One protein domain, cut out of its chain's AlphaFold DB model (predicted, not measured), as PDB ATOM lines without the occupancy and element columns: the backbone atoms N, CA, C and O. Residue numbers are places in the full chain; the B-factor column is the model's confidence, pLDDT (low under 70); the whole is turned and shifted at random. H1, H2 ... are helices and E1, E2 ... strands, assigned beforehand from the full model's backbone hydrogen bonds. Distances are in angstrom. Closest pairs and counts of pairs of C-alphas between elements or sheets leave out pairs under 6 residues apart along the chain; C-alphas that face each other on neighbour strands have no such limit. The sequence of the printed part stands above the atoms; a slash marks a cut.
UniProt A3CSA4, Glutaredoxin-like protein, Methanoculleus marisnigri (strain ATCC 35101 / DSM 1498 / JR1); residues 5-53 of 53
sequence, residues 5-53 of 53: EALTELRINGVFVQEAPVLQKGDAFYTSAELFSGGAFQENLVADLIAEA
ATOM      1  N   GLU A   5     -28.098 -29.650 -49.093       50.50
ATOM      2  CA  GLU A   5     -26.917 -29.534 -48.224       50.50
ATOM      3  C   GLU A   5     -26.137 -30.858 -48.097       50.50
ATOM      4  O   GLU A   5     -24.942 -30.841 -47.825       50.50
ATOM      5  N   ALA A   6     -26.775 -32.006 -48.362       53.12
ATOM      6  CA  ALA A   6     -26.120 -33.316 -48.372       53.12
ATOM      7  C   ALA A   6     -25.429 -33.661 -49.711       53.12
ATOM      8  O   ALA A   6     -24.687 -34.637 -49.796       53.12
ATOM      9  N   LEU A   7     -25.680 -32.892 -50.782       50.97
ATOM     10  CA  LEU A   7     -25.046 -33.074 -52.101       50.97
ATOM     11  C   LEU A   7     -23.691 -32.353 -52.214       50.97
ATOM     12  O   LEU A   7     -22.929 -32.630 -53.136       50.97
ATOM     13  N   THR A   8     -23.384 -31.449 -51.283       53.12
ATOM     14  CA  THR A   8     -22.113 -30.708 -51.194       53.12
ATOM     15  C   THR A   8     -21.033 -31.427 -50.383       53.12
ATOM     16  O   THR A   8     -19.957 -30.883 -50.160       53.12
ATOM     17  N   GLU A   9     -21.303 -32.648 -49.930       54.38
ATOM     18  CA  GLU A   9     -20.446 -33.357 -48.989       54.38
ATOM     19  C   GLU A   9     -19.428 -34.246 -49.708       54.38
ATOM     20  O   GLU A   9     -19.752 -35.302 -50.256       54.38
ATOM     21  N   LEU A  10     -18.164 -33.834 -49.666       59.47
ATOM     22  CA  LEU A  10     -17.043 -34.659 -50.096       59.47
ATOM     23  C   LEU A  10     -16.824 -35.696 -48.987       59.47
ATOM     24  O   LEU A  10     -16.540 -35.357 -47.841       59.47
ATOM     25  N   ARG A  11     -17.081 -36.972 -49.285       57.94
ATOM     26  CA  ARG A  11     -16.920 -38.078 -48.330       57.94
ATOM     27  C   ARG A  11     -15.644 -38.846 -48.642       57.94
ATOM     28  O   ARG A  11     -15.505 -39.358 -49.750       57.94
ATOM     29  N   ILE A  12     -14.766 -39.000 -47.653       61.34
ATOM     30  CA  ILE A  12     -13.577 -39.869 -47.734       61.34
ATOM     31  C   ILE A  12     -13.600 -40.788 -46.527       61.34
ATOM     32  O   ILE A  12     -13.748 -40.327 -45.398       61.34
ATOM     33  N   ASN A  13     -13.498 -42.098 -46.759       61.50
ATOM     34  CA  ASN A  13     -13.484 -43.118 -45.702       61.50
ATOM     35  C   ASN A  13     -14.649 -43.006 -44.694       61.50
ATOM     36  O   ASN A  13     -14.499 -43.305 -43.515       61.50
ATOM     37  N   GLY A  14     -15.826 -42.563 -45.154       59.97
ATOM     38  CA  GLY A  14     -17.018 -42.411 -44.311       59.97
ATOM     39  C   GLY A  14     -17.041 -41.151 -43.436       59.97
ATOM     40  O   GLY A  14     -18.000 -40.967 -42.689       59.97
ATOM     41  N   VAL A  15     -16.038 -40.275 -43.553       60.75
ATOM     42  CA  VAL A  15     -15.974 -38.978 -42.869       60.75
ATOM     43  C   VAL A  15     -16.373 -37.871 -43.842       60.75
ATOM     44  O   VAL A  15     -15.934 -37.840 -44.994       60.75
ATOM     45  N   PHE A  16     -17.231 -36.971 -43.370       61.56
ATOM     46  CA  PHE A  16     -17.588 -35.746 -44.074       61.56
ATOM     47  C   PHE A  16     -16.410 -34.777 -44.023       61.56
ATOM     48  O   PHE A  16     -15.986 -34.390 -42.933       61.56
ATOM     49  N   VAL A  17     -15.878 -34.395 -45.180       63.31
ATOM     50  CA  VAL A  17     -14.817 -33.389 -45.272       63.31
ATOM     51  C   VAL A  17     -15.334 -32.111 -45.925       63.31
ATOM     52  O   VAL A  17     -16.216 -32.136 -46.781       63.31
ATOM     53  N   GLN A  18     -14.785 -30.978 -45.482       67.62
ATOM     54  CA  GLN A  18     -15.170 -29.645 -45.959       67.62
ATOM     55  C   GLN A  18     -14.582 -29.319 -47.342       67.62
ATOM     56  O   GLN A  18     -15.111 -28.465 -48.045       67.62
ATOM     57  N   GLU A  19     -13.510 -30.005 -47.742       72.12
ATOM     58  CA  GLU A  19     -12.894 -29.897 -49.064       72.12
ATOM     59  C   GLU A  19     -12.430 -31.275 -49.549       72.12
ATOM     60  O   GLU A  19     -12.066 -32.133 -48.743       72.12
ATOM     61  N   ALA A  20     -12.450 -31.507 -50.863       74.19
ATOM     62  CA  ALA A  20     -11.919 -32.740 -51.430       74.19
ATOM     63  C   ALA A  20     -10.395 -32.698 -51.364       74.19
ATOM     64  O   ALA A  20      -9.802 -31.678 -51.725       74.19
ATOM     65  N   PRO A  21      -9.742 -33.809 -51.008       77.00
ATOM     66  CA  PRO A  21      -8.334 -33.965 -51.241       77.00
ATOM     67  C   PRO A  21      -8.113 -33.944 -52.739       77.00
ATOM     68  O   PRO A  21      -8.880 -34.502 -53.529       77.00
ATOM     69  N   VAL A  22      -7.032 -33.293 -53.114       85.00
ATOM     70  CA  VAL A  22      -6.609 -33.187 -54.505       85.00
ATOM     71  C   VAL A  22      -5.429 -34.116 -54.789       85.00
ATOM     72  O   VAL A  22      -5.095 -34.344 -55.947       85.00
ATOM     73  N   LEU A  23      -4.826 -34.689 -53.740       88.56
ATOM     74  CA  LEU A  23      -3.735 -35.652 -53.823       88.56
ATOM     75  C   LEU A  23      -3.887 -36.731 -52.742       88.56
ATOM     76  O   LEU A  23      -4.164 -36.421 -51.586       88.56
ATOM     77  N   GLN A  24      -3.661 -37.993 -53.110       88.62
ATOM     78  CA  GLN A  24      -3.543 -39.122 -52.185       88.62
ATOM     79  C   GLN A  24      -2.179 -39.795 -52.387       88.62
ATOM     80  O   GLN A  24      -1.825 -40.128 -53.520       88.62
ATOM     81  N   LYS A  25      -1.430 -40.027 -51.304       88.69
ATOM     82  CA  LYS A  25      -0.191 -40.824 -51.292       88.69
ATOM     83  C   LYS A  25      -0.314 -41.904 -50.216       88.69
ATOM     84  O   LYS A  25      -0.310 -41.603 -49.026       88.69
ATOM     85  N   GLY A  26      -0.433 -43.164 -50.636       88.44
ATOM     86  CA  GLY A  26      -0.763 -44.262 -49.721       88.44
ATOM     87  C   GLY A  26      -2.105 -44.004 -49.029       88.44
ATOM     88  O   GLY A  26      -3.112 -43.770 -49.700       88.44
ATOM     89  N   ASP A  27      -2.099 -43.991 -47.699       87.50
ATOM     90  CA  ASP A  27      -3.279 -43.694 -46.875       87.50
ATOM     91  C   ASP A  27      -3.402 -42.206 -46.491       87.50
ATOM     92  O   ASP A  27      -4.366 -41.813 -45.831       87.50
ATOM     93  N   ALA A  28      -2.440 -41.370 -46.896       86.38
ATOM     94  CA  ALA A  28      -2.460 -39.934 -46.647       86.38
ATOM     95  C   ALA A  28      -3.183 -39.186 -47.774       86.38
ATOM     96  O   ALA A  28      -2.993 -39.471 -48.959       86.38
ATOM     97  N   PHE A  29      -3.975 -38.190 -47.390       87.38
ATOM     98  CA  PHE A  29      -4.716 -37.312 -48.286       87.38
ATOM     99  C   PHE A  29      -4.296 -35.871 -48.024       87.38
ATOM    100  O   PHE A  29      -4.197 -35.478 -46.866       87.38
ATOM    101  N   TYR A  30      -4.086 -35.106 -49.091       89.25
ATOM    102  CA  TYR A  30      -3.669 -33.711 -49.029       89.25
ATOM    103  C   TYR A  30      -4.697 -32.834 -49.723       89.25
ATOM    104  O   TYR A  30      -5.146 -33.124 -50.844       89.25
ATOM    105  N   THR A  31      -5.061 -31.747 -49.061       89.88
ATOM    106  CA  THR A  31      -6.004 -30.778 -49.590       89.88
ATOM    107  C   THR A  31      -5.327 -29.678 -50.395       89.88
ATOM    108  O   THR A  31      -4.104 -29.504 -50.402       89.88
ATOM    109  N   SER A  32      -6.150 -28.905 -51.097       89.00
ATOM    110  CA  SER A  32      -5.728 -27.705 -51.817       89.00
ATOM    111  C   SER A  32      -4.981 -26.723 -50.911       89.00
ATOM    112  O   SER A  32      -3.952 -26.185 -51.312       89.00
ATOM    113  N   ALA A  33      -5.472 -26.503 -49.688       89.25
ATOM    114  CA  ALA A  33      -4.872 -25.559 -48.747       89.25
ATOM    115  C   ALA A  33      -3.496 -26.018 -48.236       89.25
ATOM    116  O   ALA A  33      -2.618 -25.186 -48.010       89.25
ATOM    117  N   GLU A  34      -3.295 -27.330 -48.091       90.88
ATOM    118  CA  GLU A  34      -2.020 -27.910 -47.658       90.88
ATOM    119  C   GLU A  34      -0.951 -27.827 -48.755       90.88
ATOM    120  O   GLU A  34       0.200 -27.494 -48.478       90.88
ATOM    121  N   LEU A  35      -1.332 -28.067 -50.013       93.06
ATOM    122  CA  LEU A  35      -0.411 -27.989 -51.154       93.06
ATOM    123  C   LEU A  35      -0.135 -26.548 -51.612       93.06
ATOM    124  O   LEU A  35       0.932 -26.268 -52.162       93.06
ATOM    125  N   PHE A  36      -1.084 -25.633 -51.393       92.75
ATOM    126  CA  PHE A  36      -1.038 -24.246 -51.864       92.75
ATOM    127  C   PHE A  36      -1.352 -23.248 -50.738       92.75
ATOM    128  O   PHE A  36      -2.319 -22.483 -50.810       92.75
ATOM    129  N   SER A  37      -0.532 -23.232 -49.685       90.25
ATOM    130  CA  SER A  37      -0.714 -22.314 -48.552       90.25
ATOM    131  C   SER A  37      -0.687 -20.849 -49.001       90.25
ATOM    132  O   SER A  37       0.279 -20.376 -49.604       90.25
ATOM    133  N   GLY A  38      -1.783 -20.124 -48.757       90.44
ATOM    134  CA  GLY A  38      -1.947 -18.739 -49.217       90.44
ATOM    135  C   GLY A  38      -1.916 -18.573 -50.743       90.44
ATOM    136  O   GLY A  38      -1.588 -17.494 -51.229       90.44
ATOM    137  N   GLY A  39      -2.205 -19.637 -51.502       89.69
ATOM    138  CA  GLY A  39      -2.079 -19.670 -52.962       89.69
ATOM    139  C   GLY A  39      -0.651 -19.903 -53.466       89.69
ATOM    140  O   GLY A  39      -0.447 -19.998 -54.675       89.69
ATOM    141  N   ALA A  40       0.332 -20.022 -52.569       95.62
ATOM    142  CA  ALA A  40       1.712 -20.336 -52.909       95.62
ATOM    143  C   ALA A  40       1.964 -21.842 -52.803       95.62
ATOM    144  O   ALA A  40       1.701 -22.466 -51.771       95.62
ATOM    145  N   PHE A  41       2.509 -22.418 -53.873       94.75
ATOM    146  CA  PHE A  41       2.864 -23.831 -53.925       94.75
ATOM    147  C   PHE A  41       3.923 -24.186 -52.870       94.75
ATOM    148  O   PHE A  41       4.943 -23.507 -52.749       94.75
ATOM    149  N   GLN A  42       3.681 -25.251 -52.106       96.00
ATOM    150  CA  GLN A  42       4.585 -25.726 -51.057       96.00
ATOM    151  C   GLN A  42       5.633 -26.691 -51.629       96.00
ATOM    152  O   GLN A  42       5.510 -27.908 -51.509       96.00
ATOM    153  N   GLU A  43       6.683 -26.140 -52.245       95.44
ATOM    154  CA  GLU A  43       7.723 -26.919 -52.939       95.44
ATOM    155  C   GLU A  43       8.384 -27.982 -52.054       95.44
ATOM    156  O   GLU A  43       8.501 -29.126 -52.481       95.44
ATOM    157  N   ASN A  44       8.766 -27.637 -50.819       96.00
ATOM    158  CA  ASN A  44       9.437 -28.575 -49.909       96.00
ATOM    159  C   ASN A  44       8.548 -29.774 -49.558       96.00
ATOM    160  O   ASN A  44       8.998 -30.911 -49.638       96.00
ATOM    161  N   LEU A  45       7.272 -29.520 -49.238       93.88
ATOM    162  CA  LEU A  45       6.304 -30.576 -48.941       93.88
ATOM    163  C   LEU A  45       6.210 -31.550 -50.117       93.88
ATOM    164  O   LEU A  45       6.319 -32.757 -49.937       93.88
ATOM    165  N   VAL A  46       6.026 -31.031 -51.330       92.75
ATOM    166  CA  VAL A  46       5.877 -31.887 -52.511       92.75
ATOM    167  C   VAL A  46       7.184 -32.591 -52.874       92.75
ATOM    168  O   VAL A  46       7.146 -33.749 -53.285       92.75
ATOM    169  N   ALA A  47       8.334 -31.944 -52.681       94.88
ATOM    170  CA  ALA A  47       9.636 -32.572 -52.874       94.88
ATOM    171  C   ALA A  47       9.821 -33.782 -51.946       94.88
ATOM    172  O   ALA A  47      10.195 -34.849 -52.431       94.88
ATOM    173  N   ASP A  48       9.476 -33.657 -50.664       94.12
ATOM    174  CA  ASP A  48       9.533 -34.763 -49.700       94.12
ATOM    175  C   ASP A  48       8.576 -35.900 -50.098       94.12
ATOM    176  O   ASP A  48       8.948 -37.077 -50.092       94.12
ATOM    177  N   LEU A  49       7.365 -35.560 -50.559       92.12
ATOM    178  CA  LEU A  49       6.401 -36.552 -51.042       92.12
ATOM    179  C   LEU A  49       6.927 -37.365 -52.232       92.12
ATOM    180  O   LEU A  49       6.592 -38.546 -52.333       92.12
ATOM    181  N   ILE A  50       7.730 -36.763 -53.109       90.94
ATOM    182  CA  ILE A  50       8.321 -37.433 -54.277       90.94
ATOM    183  C   ILE A  50       9.603 -38.190 -53.899       90.94
ATOM    184  O   ILE A  50       9.873 -39.242 -54.470       90.94
ATOM    185  N   ALA A  51      10.391 -37.678 -52.953       90.06
ATOM    186  CA  ALA A  51      11.675 -38.262 -52.565       90.06
ATOM    187  C   ALA A  51      11.542 -39.610 -51.837       90.06
ATOM    188  O   ALA A  51      12.444 -40.439 -51.910       90.06
ATOM    189  N   GLU A  52      10.422 -39.843 -51.152       67.75
ATOM    190  CA  GLU A  52      10.117 -41.110 -50.473       67.75
ATOM    191  C   GLU A  52       9.439 -42.167 -51.386       67.75
ATOM    192  O   GLU A  52       8.743 -43.046 -50.874       67.75
ATOM    193  N   ALA A  53       9.556 -42.061 -52.718       56.16
ATOM    194  CA  ALA A  53       8.940 -42.976 -53.694       56.16
ATOM    195  C   ALA A  53       9.870 -44.108 -54.163       56.16
ATOM    196  O   ALA A  53      11.081 -43.857 -54.359       56.16
TER     197      ALA A  53
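AT A GLANCE: This is residues 5 to 53 of the 53 residues of the protein "Glutaredoxin-like protein" of Methanoculleus marisnigri (strain ATCC 35101 / DSM 1498 / JR1) (UniProt A3CSA4). Three separate parts stand in a row along the longest axis: a small strand hairpin of E1 and E2, a second hairpin of E3 and E4 with the short helix H1 at the end of E4, and the helix H2 at the far end. It is a loose chain of parts without a common core: the first hairpin is apart from the second, and H2 comes near the second part at few points. The printed part has 49 residues, with four named strands and then two named helices in the order E1, E2, E3, E4, H1, H2; each hairpin is an antiparallel sheet of two strands, and the class is mixed, helices and strands. The whole is loose, with a radius of gyration of the C-alphas of 12.7 A, and only just flat, spanning 38 by 25 by 10 A.

IN THESE COORDINATES: The printed part begins at Glu 5, with its C-alpha at (-26.917, -29.534, -48.224). E1 is residues 10 to 12, 6.7 A from first to last C-alpha, and E2 is residues 15 to 17, 6.2 A. E3 is residues 21 to 25, 10.6 A, beginning at C-alpha 21 at (-8.334, -33.965, -51.241). E4 is residues 28 to 31, 10.2 A. H1 is residues 32 to 35, 5.4 A. H2 is residues 43 to 51, 12.0 A, ending at C-alpha 51 at (11.675, -38.262, -52.565).

HOW THE PARTS SIT: E1 and E2 form a hairpin, antiparallel at 138 degrees between their directions; C-alphas 11 and 16 face each other at 4.9 A, and N 15 and O 12 are within hydrogen-bond range at 2.9 A. E2 and E3 are apart, though a tight link of 3 residues joins them. E3 and E4 form the second hairpin, antiparallel at 154 degrees, with N 30 and O 23 within hydrogen-bond range at 2.8 A and N 25 and O 28 at 2.9 A. A tight link joins E4 and H1, with 0 residues between them. H1 and H2 are close but not clearly touching; their closest C-alphas, those of Leu 35 and Val 46, are 7.5 A apart. The closest C-alphas of E3 and H2, those of Lys 25 and Leu 49, are 7.9 A apart, while E4 and H2 are apart. In H2 every O i to N i+4 pair is within hydrogen-bond range; H1 is too short for such a pair.

THE WHOLE: The two C-alphas farthest apart, those of Glu 5 and Ala 51, are 39.8 A apart. The printed part has no cut and no long link; H1 to H2, with 7 residues between them, is short but not tight. The mean pLDDT of the printed part is 79.5, and residues 5 to 18 and 52 to 53 are under 70.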